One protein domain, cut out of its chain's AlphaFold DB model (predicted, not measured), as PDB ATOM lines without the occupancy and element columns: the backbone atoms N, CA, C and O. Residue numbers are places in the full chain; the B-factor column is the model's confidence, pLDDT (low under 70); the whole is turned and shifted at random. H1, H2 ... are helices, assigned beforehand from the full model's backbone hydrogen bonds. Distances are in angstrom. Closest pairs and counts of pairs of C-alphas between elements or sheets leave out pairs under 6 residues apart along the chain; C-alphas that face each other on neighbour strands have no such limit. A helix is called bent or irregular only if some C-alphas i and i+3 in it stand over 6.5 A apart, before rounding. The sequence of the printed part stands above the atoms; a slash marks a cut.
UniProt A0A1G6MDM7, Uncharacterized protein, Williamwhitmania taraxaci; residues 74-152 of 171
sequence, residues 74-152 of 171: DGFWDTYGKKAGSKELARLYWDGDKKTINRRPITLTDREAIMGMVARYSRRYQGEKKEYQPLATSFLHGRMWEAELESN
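This is residues 74 to 152 of the 171 residues of an uncharacterized protein of Williamwhitmania taraxaci (UniProt A0A1G6MDM7). Two long helices, H3 and H4, pack together at an angle, and each has a short helix packed on it, H1 on H3 and H2 on H4. The printed part has 79 residues with four named helices, in the order H1 to H4, and no named strand: all helix. It is compact, with a radius of gyration of the C-alphas of 12.3 A, and spans 36 by 23 by 21 A.

Start at H3, residues 108 to 124, which has a kink of 39 degrees near residue 117 and is irregular: C-alphas 116 and 119 are 7.0 A apart. Its residues 110 to 114 alone touch H4, residues 136 to 151, at a steep tilt of 51 degrees, opposite ways; the closest C-alphas, of Asp 110 and Ala 147, are 7.4 A apart. Its residues 115 to 122 alone touch H1, residues 74 to 80; the closest C-alphas, of Ser 122 and Tyr 80, are 5.6 A apart. Look next at H2, residues 87 to 95, which touches H4 at residues 136 to 141 alone, the closest C-alphas, of Ala 90 and Thr 137, 5.2 A apart. O i to N i+4 pairs are within hydrogen-bond range throughout H1, H2 and H4, and in 11 of 13 cases in H3.

Find C-alpha 108 at (416.149, 299.205, 326.651); H3 runs 24.7 A from there. H4 runs 22.7 A to C-alpha 151 at (402.349, 303.479, 326.035).

The printed part has no cut. The links H2 to H3 and H3 to H4 are long. Look for pLDDT under 70 at residues 82 to 84, 98 to 103 and 150 to 152.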
ATOM      1  N   ASP A  74     425.052 298.732 336.513       90.38
ATOM      2  CA  ASP A  74     426.153 299.277 337.301       90.38
ATOM      3  C   ASP A  74     426.387 300.756 336.961       90.38
ATOM      4  O   ASP A  74     426.472 301.563 337.886       90.38
ATOM      5  N   GLY A  75     426.300 301.146 335.682       87.19
ATOM      6  CA  GLY A  75     426.291 302.552 335.269       87.19
ATOM      7  C   GLY A  75     425.141 303.346 335.898       87.19
ATOM      8  O   GLY A  75     425.353 304.438 336.438       87.19
ATOM      9  N   PHE A  76     423.927 302.781 335.925       90.75
ATOM     10  CA  PHE A  76     422.800 303.363 336.662       90.75
ATOM     11  C   PHE A  76     423.109 303.525 338.153       90.75
ATOM     12  O   PHE A  76     422.883 304.597 338.714       90.75
ATOM     13  N   TRP A  77     423.611 302.475 338.801       90.62
ATOM     14  CA  TRP A  77     423.833 302.446 340.243       90.62
ATOM     15  C   TRP A  77     424.894 303.454 340.684       90.62
ATOM     16  O   TRP A  77     424.721 304.138 341.700       90.62
ATOM     17  N   ASP A  78     425.959 303.579 339.900       87.94
ATOM     18  CA  ASP A  78     427.035 304.528 340.153       87.94
ATOM     19  C   ASP A  78     426.564 305.964 339.904       87.94
ATOM     20  O   ASP A  78     426.780 306.835 340.751       87.94
ATOM     21  N   THR A  79     425.806 306.201 338.826       84.62
ATOM     22  CA  THR A  79     425.253 307.534 338.524       84.62
ATOM     23  C   THR A  79     424.175 307.959 339.525       84.62
ATOM     24  O   THR A  79     424.066 309.141 339.855       84.62
ATOM     25  N   TYR A  80     423.382 307.014 340.043       86.69
ATOM     26  CA  TYR A  80     422.391 307.289 341.083       86.69
ATOM     27  C   TYR A  80     423.065 307.828 342.351       86.69
ATOM     28  O   TYR A  80     422.498 308.667 343.055       86.69
ATOM     29  N   GLY A  81     424.284 307.357 342.653       75.94
ATOM     30  CA  GLY A  81     425.182 307.878 343.694       75.94
ATOM     31  C   GLY A  81     424.671 307.747 345.136       75.94
ATOM     32  O   GLY A  81     425.430 307.889 346.093       75.94
ATOM     33  N   LYS A  82     423.386 307.439 345.319       69.38
ATOM     34  CA  LYS A  82     422.673 307.408 346.594       69.38
ATOM     35  C   LYS A  82     422.294 305.984 346.890       69.38
ATOM     36  O   LYS A  82     421.236 305.500 346.512       69.38
ATOM     37  N   LYS A  83     423.198 305.296 347.576       67.69
ATOM     38  CA  LYS A  83     423.059 303.888 347.964       67.69
ATOM     39  C   LYS A  83     422.038 303.729 349.108       67.69
ATOM     40  O   LYS A  83     422.352 303.184 350.164       67.69
ATOM     41  N   ALA A  84     420.839 304.286 348.935       68.69
ATOM     42  CA  ALA A  84     419.695 304.148 349.822       68.69
ATOM     43  C   ALA A  84     418.796 303.019 349.295       68.69
ATOM     44  O   ALA A  84     418.333 303.051 348.153       68.69
ATOM     45  N   GLY A  85     418.568 302.005 350.134       74.38
ATOM     46  CA  GLY A  85     417.857 300.778 349.764       74.38
ATOM     47  C   GLY A  85     418.781 299.633 349.336       74.38
ATOM     48  O   GLY A  85     420.001 299.705 349.480       74.38
ATOM     49  N   SER A  86     418.183 298.548 348.836       85.31
ATOM     50  CA  SER A  86     418.902 297.338 348.414       85.31
ATOM     51  C   SER A  86     419.350 297.433 346.950       85.31
ATOM     52  O   SER A  86     418.508 297.569 346.058       85.31
ATOM     53  N   LYS A  87     420.667 297.315 346.700       89.31
ATOM     54  CA  LYS A  87     421.246 297.222 345.342       89.31
ATOM     55  C   LYS A  87     420.670 296.025 344.586       89.31
ATOM     56  O   LYS A  87     420.336 296.141 343.414       89.31
ATOM     57  N   GLU A  88     420.530 294.894 345.267       89.25
ATOM     58  CA  GLU A  88     420.017 293.657 344.680       89.25
ATOM     59  C   GLU A  88     418.557 293.806 344.247       89.25
ATOM     60  O   GLU A  88     418.210 293.469 343.119       89.25
ATOM     61  N   LEU A  89     417.719 294.426 345.082       87.56
ATOM     62  CA  LEU A  89     416.327 294.682 344.717       87.56
ATOM     63  C   LEU A  89     416.223 295.662 343.541       87.56
ATOM     64  O   LEU A  89     415.442 295.440 342.624       87.56
ATOM     65  N   ALA A  90     417.033 296.724 343.523       89.75
ATOM     66  CA  ALA A  90     417.074 297.647 342.389       89.75
ATOM     67  C   ALA A  90     417.528 296.958 341.089       89.75
ATOM     68  O   ALA A  90     417.006 297.282 340.024       89.75
ATOM     69  N   ARG A  91     418.445 295.984 341.175       91.62
ATOM     70  CA  ARG A  91     418.873 295.167 340.031       91.62
ATOM     71  C   ARG A  91     417.729 294.315 339.493       91.62
ATOM     72  O   ARG A  91     417.479 294.340 338.298       91.62
ATOM     73  N   LEU A  92     416.963 293.664 340.370       89.00
ATOM     74  CA  LEU A  92     415.768 292.912 339.966       89.00
ATOM     75  C   LEU A  92     414.740 293.801 339.248       89.00
ATOM     76  O   LEU A  92     414.144 293.378 338.258       89.00
ATOM     77  N   TYR A  93     414.572 295.051 339.699       87.44
ATOM     78  CA  TYR A  93     413.741 296.039 339.001       87.44
ATOM     79  C   TYR A  93     414.301 296.390 337.615       87.44
ATOM     80  O   TYR A  93     413.557 296.436 336.638       87.44
ATOM     81  N   TRP A  94     415.612 296.621 337.526       89.31
ATOM     82  CA  TRP A  94     416.310 296.941 336.280       89.31
ATOM     83  C   TRP A  94     416.212 295.831 335.234       89.31
ATOM     84  O   TRP A  94     415.999 296.098 334.048       89.31
ATOM     85  N   ASP A  95     416.346 294.585 335.680       88.56
ATOM     86  CA  ASP A  95     416.321 293.393 334.835       88.56
ATOM     87  C   ASP A  95     414.899 292.964 334.462       88.56
ATOM     88  O   ASP A  95     414.714 292.123 333.584       88.56
ATOM     89  N   GLY A  96     413.882 293.574 335.075       79.12
ATOM     90  CA  GLY A  96     412.495 293.278 334.747       79.12
ATOM     91  C   GLY A  96     412.004 291.953 335.330       79.12
ATOM     92  O   GLY A  96     411.145 291.318 334.715       79.12
ATOM     93  N   ASP A  97     412.542 291.504 336.474       78.06
ATOM     94  CA  ASP A  97     412.130 290.229 337.072       78.06
ATOM     95  C   ASP A  97     410.642 290.271 337.454       78.06
ATOM     96  O   ASP A  97     410.208 290.996 338.354       78.06
ATOM     97  N   LYS A  98     409.853 289.440 336.767       65.12
ATOM     98  CA  LYS A  98     408.395 289.339 336.908       65.12
ATOM     99  C   LYS A  98     407.940 288.875 338.291       65.12
ATOM    100  O   LYS A  98     406.773 289.051 338.620       65.12
ATOM    101  N   LYS A  99     408.816 288.271 339.101       68.38
ATOM    102  CA  LYS A  99     408.490 287.910 340.492       68.38
ATOM    103  C   LYS A  99     408.497 289.121 341.420       68.38
ATOM    104  O   LYS A  99     407.815 289.117 342.438       68.38
ATOM    105  N   THR A 100     409.280 290.136 341.077       64.38
ATOM    106  CA  THR A 100     409.444 291.360 341.866       64.38
ATOM    107  C   THR A 100     408.603 292.503 341.297       64.38
ATOM    108  O   THR A 100     408.132 293.363 342.039       64.38
ATOM    109  N   ILE A 101     408.369 292.499 339.984       64.94
ATOM    110  CA  ILE A 101     407.656 293.544 339.262       64.94
ATOM    111  C   ILE A 101     406.295 293.018 338.781       64.94
ATOM    112  O   ILE A 101     406.208 292.299 337.790       64.94
ATOM    113  N   ASN A 102     405.205 293.473 339.407       66.06
ATOM    114  CA  ASN A 102     403.820 293.215 338.957       66.06
ATOM    115  C   ASN A 102     403.361 294.138 337.800       66.06
ATOM    116  O   ASN A 102     402.168 294.321 337.566       66.06
ATOM    117  N   ARG A 103     404.308 294.787 337.125       68.44
ATOM    118  CA  ARG A 103     404.157 295.877 336.143       68.44
ATOM    119  C   ARG A 103     404.922 295.533 334.864       68.44
ATOM    120  O   ARG A 103     405.625 294.521 334.814       68.44
ATOM    121  N   ARG A 104     404.812 296.369 333.827       77.12
ATOM    122  CA  ARG A 104     405.613 296.234 332.600       77.12
ATOM    123  C   ARG A 104     407.116 296.254 332.945       77.12
ATOM    124  O   ARG A 104     407.535 297.175 333.636       77.12
ATOM    125  N   PRO A 105     407.935 295.305 332.461       80.38
ATOM    126  CA  PRO A 105     409.381 295.310 332.693       80.38
ATOM    127  C   PRO A 105     410.069 296.506 332.017       80.38
ATOM    128  O   PRO A 105     409.615 296.980 330.974       80.38
ATOM    129  N   ILE A 106     411.186 296.955 332.595       83.31
ATOM    130  CA  ILE A 106     412.013 298.037 332.046       83.31
ATOM    131  C   ILE A 106     412.660 297.558 330.740       83.31
ATOM    132  O   ILE A 106     413.424 296.594 330.719       83.31
ATOM    133  N   THR A 107     412.344 298.234 329.640       84.38
ATOM    134  CA  THR A 107     412.907 297.973 328.310       84.38
ATOM    135  C   THR A 107     414.199 298.758 328.081       84.38
ATOM    136  O   THR A 107     414.534 299.650 328.856       84.38
ATOM    137  N   LEU A 108     414.932 298.461 327.002       81.44
ATOM    138  CA  LEU A 108     416.149 299.205 326.651       81.44
ATOM    139  C   LEU A 108     415.880 300.713 326.500       81.44
ATOM    140  O   LEU A 108     416.616 301.519 327.056       81.44
ATOM    141  N   THR A 109     414.781 301.082 325.839       80.19
ATOM    142  CA  THR A 109     414.354 302.481 325.690       80.19
ATOM    143  C   THR A 109     414.086 303.147 327.042       80.19
ATOM    144  O   THR A 109     414.472 304.294 327.260       80.19
ATOM    145  N   ASP A 110     413.488 302.418 327.990       83.56
ATOM    146  CA  ASP A 110     413.263 302.934 329.343       83.56
ATOM    147  C   ASP A 110     414.598 303.163 330.071       83.56
ATOM    148  O   ASP A 110     414.746 304.155 330.782       83.56
ATOM    149  N   ARG A 111     415.592 302.284 329.871       86.81
ATOM    150  CA  ARG A 111     416.941 302.436 330.449       86.81
ATOM    151  C   ARG A 111     417.648 303.671 329.906       86.81
ATOM    152  O   ARG A 111     418.211 304.422 330.694       86.81
ATOM    153  N   GLU A 112     417.581 303.921 328.601       82.44
ATOM    154  CA  GLU A 112     418.134 305.139 327.989       82.44
ATOM    155  C   GLU A 112     417.491 306.400 328.590       82.44
ATOM    156  O   GLU A 112     418.193 307.319 329.027       82.44
ATOM    157  N   ALA A 113     416.159 306.414 328.705       80.19
ATOM    158  CA  ALA A 113     415.420 307.515 329.318       80.19
ATOM    159  C   ALA A 113     415.784 307.702 330.803       80.19
ATOM    160  O   ALA A 113     416.032 308.825 331.251       80.19
ATOM    161  N   ILE A 114     415.876 306.605 331.562       87.75
ATOM    162  CA  ILE A 114     416.325 306.604 332.958       87.75
ATOM    163  C   ILE A 114     417.720 307.226 333.068       87.75
ATOM    164  O   ILE A 114     417.906 308.150 333.862       87.75
ATOM    165  N   MET A 115     418.681 306.765 332.266       84.94
ATOM    166  CA  MET A 115     420.062 307.251 332.298       84.94
ATOM    167  C   MET A 115     420.164 308.732 331.917       84.94
ATOM    168  O   MET A 115     420.944 309.473 332.516       84.94
ATOM    169  N   GLY A 116     419.310 309.218 331.011       76.69
ATOM    170  CA  GLY A 116     419.211 310.646 330.698       76.69
ATOM    171  C   GLY A 116     418.727 311.514 331.870       76.69
ATOM    172  O   GLY A 116     419.094 312.686 331.978       76.69
ATOM    173  N   MET A 117     417.926 310.959 332.785       82.06
ATOM    174  CA  MET A 117     417.327 311.703 333.901       82.06
ATOM    175  C   MET A 117     418.061 311.518 335.230       82.06
ATOM    176  O   MET A 117     418.044 312.426 336.070       82.06
ATOM    177  N   VAL A 118     418.692 310.361 335.441       86.75
ATOM    178  CA  VAL A 118     419.210 309.934 336.746       86.75
ATOM    179  C   VAL A 118     420.256 310.903 337.301       86.75
ATOM    180  O   VAL A 118     420.248 311.184 338.497       86.75
ATOM    181  N   ALA A 119     421.076 311.522 336.446       80.12
ATOM    182  CA  ALA A 119     422.045 312.533 336.869       80.12
ATOM    183  C   ALA A 119     421.368 313.793 337.450       80.12
ATOM    184  O   ALA A 119     421.762 314.287 338.509       80.12
ATOM    185  N   ARG A 120     420.304 314.297 336.801       79.94
ATOM    186  CA  ARG A 120     419.526 315.450 337.303       79.94
ATOM    187  C   ARG A 120     418.800 315.103 338.597       79.94
ATOM    188  O   ARG A 120     418.805 315.893 339.540       79.94
ATOM    189  N   TYR A 121     418.206 313.913 338.645       83.94
ATOM    190  CA  TYR A 121     417.516 313.409 339.826       83.94
ATOM    191  C   TYR A 121     418.464 313.307 341.026       83.94
ATOM    192  O   TYR A 121     418.178 313.833 342.101       83.94
ATOM    193  N   SER A 122     419.641 312.718 340.827       81.69
ATOM    194  CA  SER A 122     420.655 312.559 341.873       81.69
ATOM    195  C   SER A 122     421.188 313.906 342.352       81.69
ATOM    196  O   SER A 122     421.339 314.107 343.557       81.69
ATOM    197  N   ARG A 123     421.371 314.883 341.459       81.88
ATOM    198  CA  ARG A 123     421.765 316.246 341.844       81.88
ATOM    199  C   ARG A 123     420.706 316.953 342.695       81.88
ATOM    200  O   ARG A 123     421.061 317.602 343.670       81.88
ATOM    201  N   ARG A 124     419.412 316.790 342.385       83.44
ATOM    202  CA  ARG A 124     418.310 317.455 343.111       83.44
ATOM    203  C   ARG A 124     418.324 317.181 344.613       83.44
ATOM    204  O   ARG A 124     418.057 318.083 345.390       83.44
ATOM    205  N   TYR A 125     418.620 315.948 345.010       81.25
ATOM    206  CA  TYR A 125     418.625 315.565 346.427       81.25
ATOM    207  C   TYR A 125     420.042 315.602 347.035       81.25
ATOM    208  O   TYR A 125     420.320 314.880 347.993       81.25
ATOM    209  N   GLN A 126     421.022 316.219 346.365       78.62
ATOM    210  CA  GLN A 126     422.406 316.243 346.840       78.62
ATOM    211  C   GLN A 126     422.476 317.132 348.088       78.62
ATOM    212  O   GLN A 126     422.055 318.280 348.042       78.62
ATOM    213  N   GLY A 127     422.967 316.591 349.206       75.19
ATOM    214  CA  GLY A 127     422.989 317.293 350.498       75.19
ATOM    215  C   GLY A 127     421.742 317.094 351.369       75.19
ATOM    216  O   GLY A 127     421.770 317.451 352.543       75.19
ATOM    217  N   GLU A 128     420.688 316.461 350.846       80.44
ATOM    218  CA  GLU A 128     419.535 316.047 351.654       80.44
ATOM    219  C   GLU A 128     419.929 314.960 352.657       80.44
ATOM    220  O   GLU A 128     420.765 314.094 352.360       80.44
ATOM    221  N   LYS A 129     419.289 314.945 353.831       78.19
ATOM    222  CA  LYS A 129     419.479 313.852 354.795       78.19
ATOM    223  C   LYS A 129     419.028 312.529 354.177       78.19
ATOM    224  O   LYS A 129     418.062 312.483 353.421       78.19
ATOM    225  N   LYS A 130     419.699 311.435 354.547       74.62
ATOM    226  CA  LYS A 130     419.458 310.083 354.006       74.62
ATOM    227  C   LYS A 130     417.988 309.637 354.086       74.62
ATOM    228  O   LYS A 130     417.544 308.890 353.228       74.62
ATOM    229  N   GLU A 131     417.247 310.114 355.082       78.00
ATOM    230  CA  GLU A 131     415.816 309.835 355.289       78.00
ATOM    231  C   GLU A 131     414.880 310.493 354.259       78.00
ATOM    232  O   GLU A 131     413.812 309.958 353.977       78.00
ATOM    233  N   TYR A 132     415.293 311.611 353.657       79.12
ATOM    234  CA  TYR A 132     414.549 312.300 352.594       79.12
ATOM    235  C   TYR A 132     415.032 311.913 351.197       79.12
ATOM    236  O   TYR A 132     414.473 312.357 350.191       79.12
ATOM    237  N   GLN A 133     416.078 311.088 351.119       77.31
ATOM    238  CA  GLN A 133     416.563 310.580 349.851       77.31
ATOM    239  C   GLN A 133     415.654 309.435 349.390       77.31
ATOM    240  O   GLN A 133     415.499 308.441 350.103       77.31
ATOM    241  N   PRO A 134     415.050 309.550 348.200       81.69
ATOM    242  CA  PRO A 134     414.226 308.486 347.651       81.69
ATOM    243  C   PRO A 134     415.057 307.216 347.426       81.69
ATOM    244  O   PRO A 134     416.264 307.280 347.199       81.69
ATOM    245  N   LEU A 135     414.403 306.055 347.493       88.25
ATOM    246  CA  LEU A 135     415.037 304.770 347.199       88.25
ATOM    247  C   LEU A 135     415.197 304.595 345.686       88.25
ATOM    248  O   LEU A 135     414.325 305.006 344.911       88.25
ATOM    249  N   ALA A 136     416.249 303.888 345.264       88.00
ATOM    250  CA  ALA A 136     416.457 303.557 343.851       88.00
ATOM    251  C   ALA A 136     415.253 302.802 343.260       88.00
ATOM    252  O   ALA A 136     414.813 303.087 342.149       88.00
ATOM    253  N   THR A 137     414.657 301.896 344.037       88.12
ATOM    254  CA  THR A 137     413.454 301.149 343.649       88.12
ATOM    255  C   THR A 137     412.231 302.047 343.485       88.12
ATOM    256  O   THR A 137     411.479 301.869 342.534       88.12
ATOM    257  N   SER A 138     412.041 303.046 344.355       87.44
ATOM    258  CA  SER A 138     410.954 304.026 344.225       87.44
ATOM    259  C   SER A 138     411.110 304.877 342.965       87.44
ATOM    260  O   SER A 138     410.128 305.120 342.265       87.44
ATOM    261  N   PHE A 139     412.342 305.288 342.650       88.88
ATOM    262  CA  PHE A 139     412.653 306.001 341.412       88.88
ATOM    263  C   PHE A 139     412.340 305.149 340.174       88.88
ATOM    264  O   PHE A 139     411.581 305.590 339.311       88.88
ATOM    265  N   LEU A 140     412.856 303.915 340.117       89.19
ATOM    266  CA  LEU A 140     412.611 302.992 339.005       89.19
ATOM    267  C   LEU A 140     411.114 302.704 338.845       89.19
ATOM    268  O   LEU A 140     410.578 302.858 337.752       89.19
ATOM    269  N   HIS A 141     410.407 302.405 339.935       85.88
ATOM    270  CA  HIS A 141     408.963 302.161 339.911       85.88
ATOM    271  C   HIS A 141     408.170 303.361 339.365       85.88
ATOM    272  O   HIS A 141     407.254 303.191 338.561       85.88
ATOM    273  N   GLY A 142     408.556 304.585 339.736       84.69
ATOM    274  CA  GLY A 142     407.957 305.803 339.192       84.69
ATOM    275  C   GLY A 142     408.198 305.993 337.690       84.69
ATOM    276  O   GLY A 142     407.392 306.645 337.034       84.69
ATOM    277  N   ARG A 143     409.286 305.453 337.121       85.38
ATOM    278  CA  ARG A 143     409.528 305.474 335.661       85.38
ATOM    279  C   ARG A 143     408.685 304.453 334.927       85.38
ATOM    280  O   ARG A 143     408.117 304.769 333.891       85.38
ATOM    281  N   MET A 144     408.541 303.270 335.505       81.81
ATOM    282  CA  MET A 144     407.708 302.213 334.936       81.81
ATOM    283  C   MET A 144     406.249 302.660 334.811       81.81
ATOM    284  O   MET A 144     405.605 302.384 333.805       81.81
ATOM    285  N   TRP A 145     405.741 303.399 335.803       78.69
ATOM    286  CA  TRP A 145     404.379 303.930 335.771       78.69
ATOM    287  C   TRP A 145     404.168 304.990 334.681       78.69
ATOM    288  O   TRP A 145     403.158 304.956 333.984       78.69
ATOM    289  N   GLU A 146     405.121 305.905 334.497       79.06
ATOM    290  CA  GLU A 146     405.045 306.902 333.420       79.06
ATOM    291  C   GLU A 146     405.140 306.256 332.036       79.06
ATOM    292  O   GLU A 146     404.312 306.544 331.178       79.06
ATOM    293  N   ALA A 147     406.056 305.302 331.851       74.94
ATOM    294  CA  ALA A 147     406.177 304.555 330.602       74.94
ATOM    295  C   ALA A 147     404.904 303.748 330.274       74.94
ATOM    296  O   ALA A 147     404.508 303.645 329.112       74.94
ATOM    297  N   GLU A 148     404.228 303.184 331.286       73.81
ATOM    298  CA  GLU A 148     402.916 302.545 331.115       73.81
ATOM    299  C   GLU A 148     401.855 303.545 330.628       73.81
ATOM    300  O   GLU A 148     401.121 303.228 329.690       73.81
ATOM    301  N   LEU A 149     401.796 304.750 331.209       73.88
ATOM    302  CA  LEU A 149     400.855 305.800 330.802       73.88
ATOM    303  C   LEU A 149     401.113 306.310 329.379       73.88
ATOM    304  O   LEU A 149     400.164 306.496 328.621       73.88
ATOM    305  N   GLU A 150     402.376 306.506 329.004       68.81
ATOM    306  CA  GLU A 150     402.765 306.947 327.659       68.81
ATOM    307  C   GLU A 150     402.467 305.882 326.598       68.81
ATOM    308  O   GLU A 150     402.012 306.201 325.502       68.81
ATOM    309  N   SER A 151     402.660 304.601 326.934       65.75
ATOM    310  CA  SER A 151     402.349 303.479 326.035       65.75
ATOM    311  C   SER A 151     400.853 303.181 325.900       65.75
ATOM    312  O   SER A 151     400.441 302.487 324.971       65.75
ATOM    313  N   ASN A 152     400.033 303.696 326.817       63.22
ATOM    314  CA  ASN A 152     398.589 303.507 326.830       63.22
ATOM    315  C   ASN A 152     397.896 304.873 326.959       63.22
ATOM    316  O   ASN A 152     397.295 305.162 328.004       63.22
TER     317      ASN A 152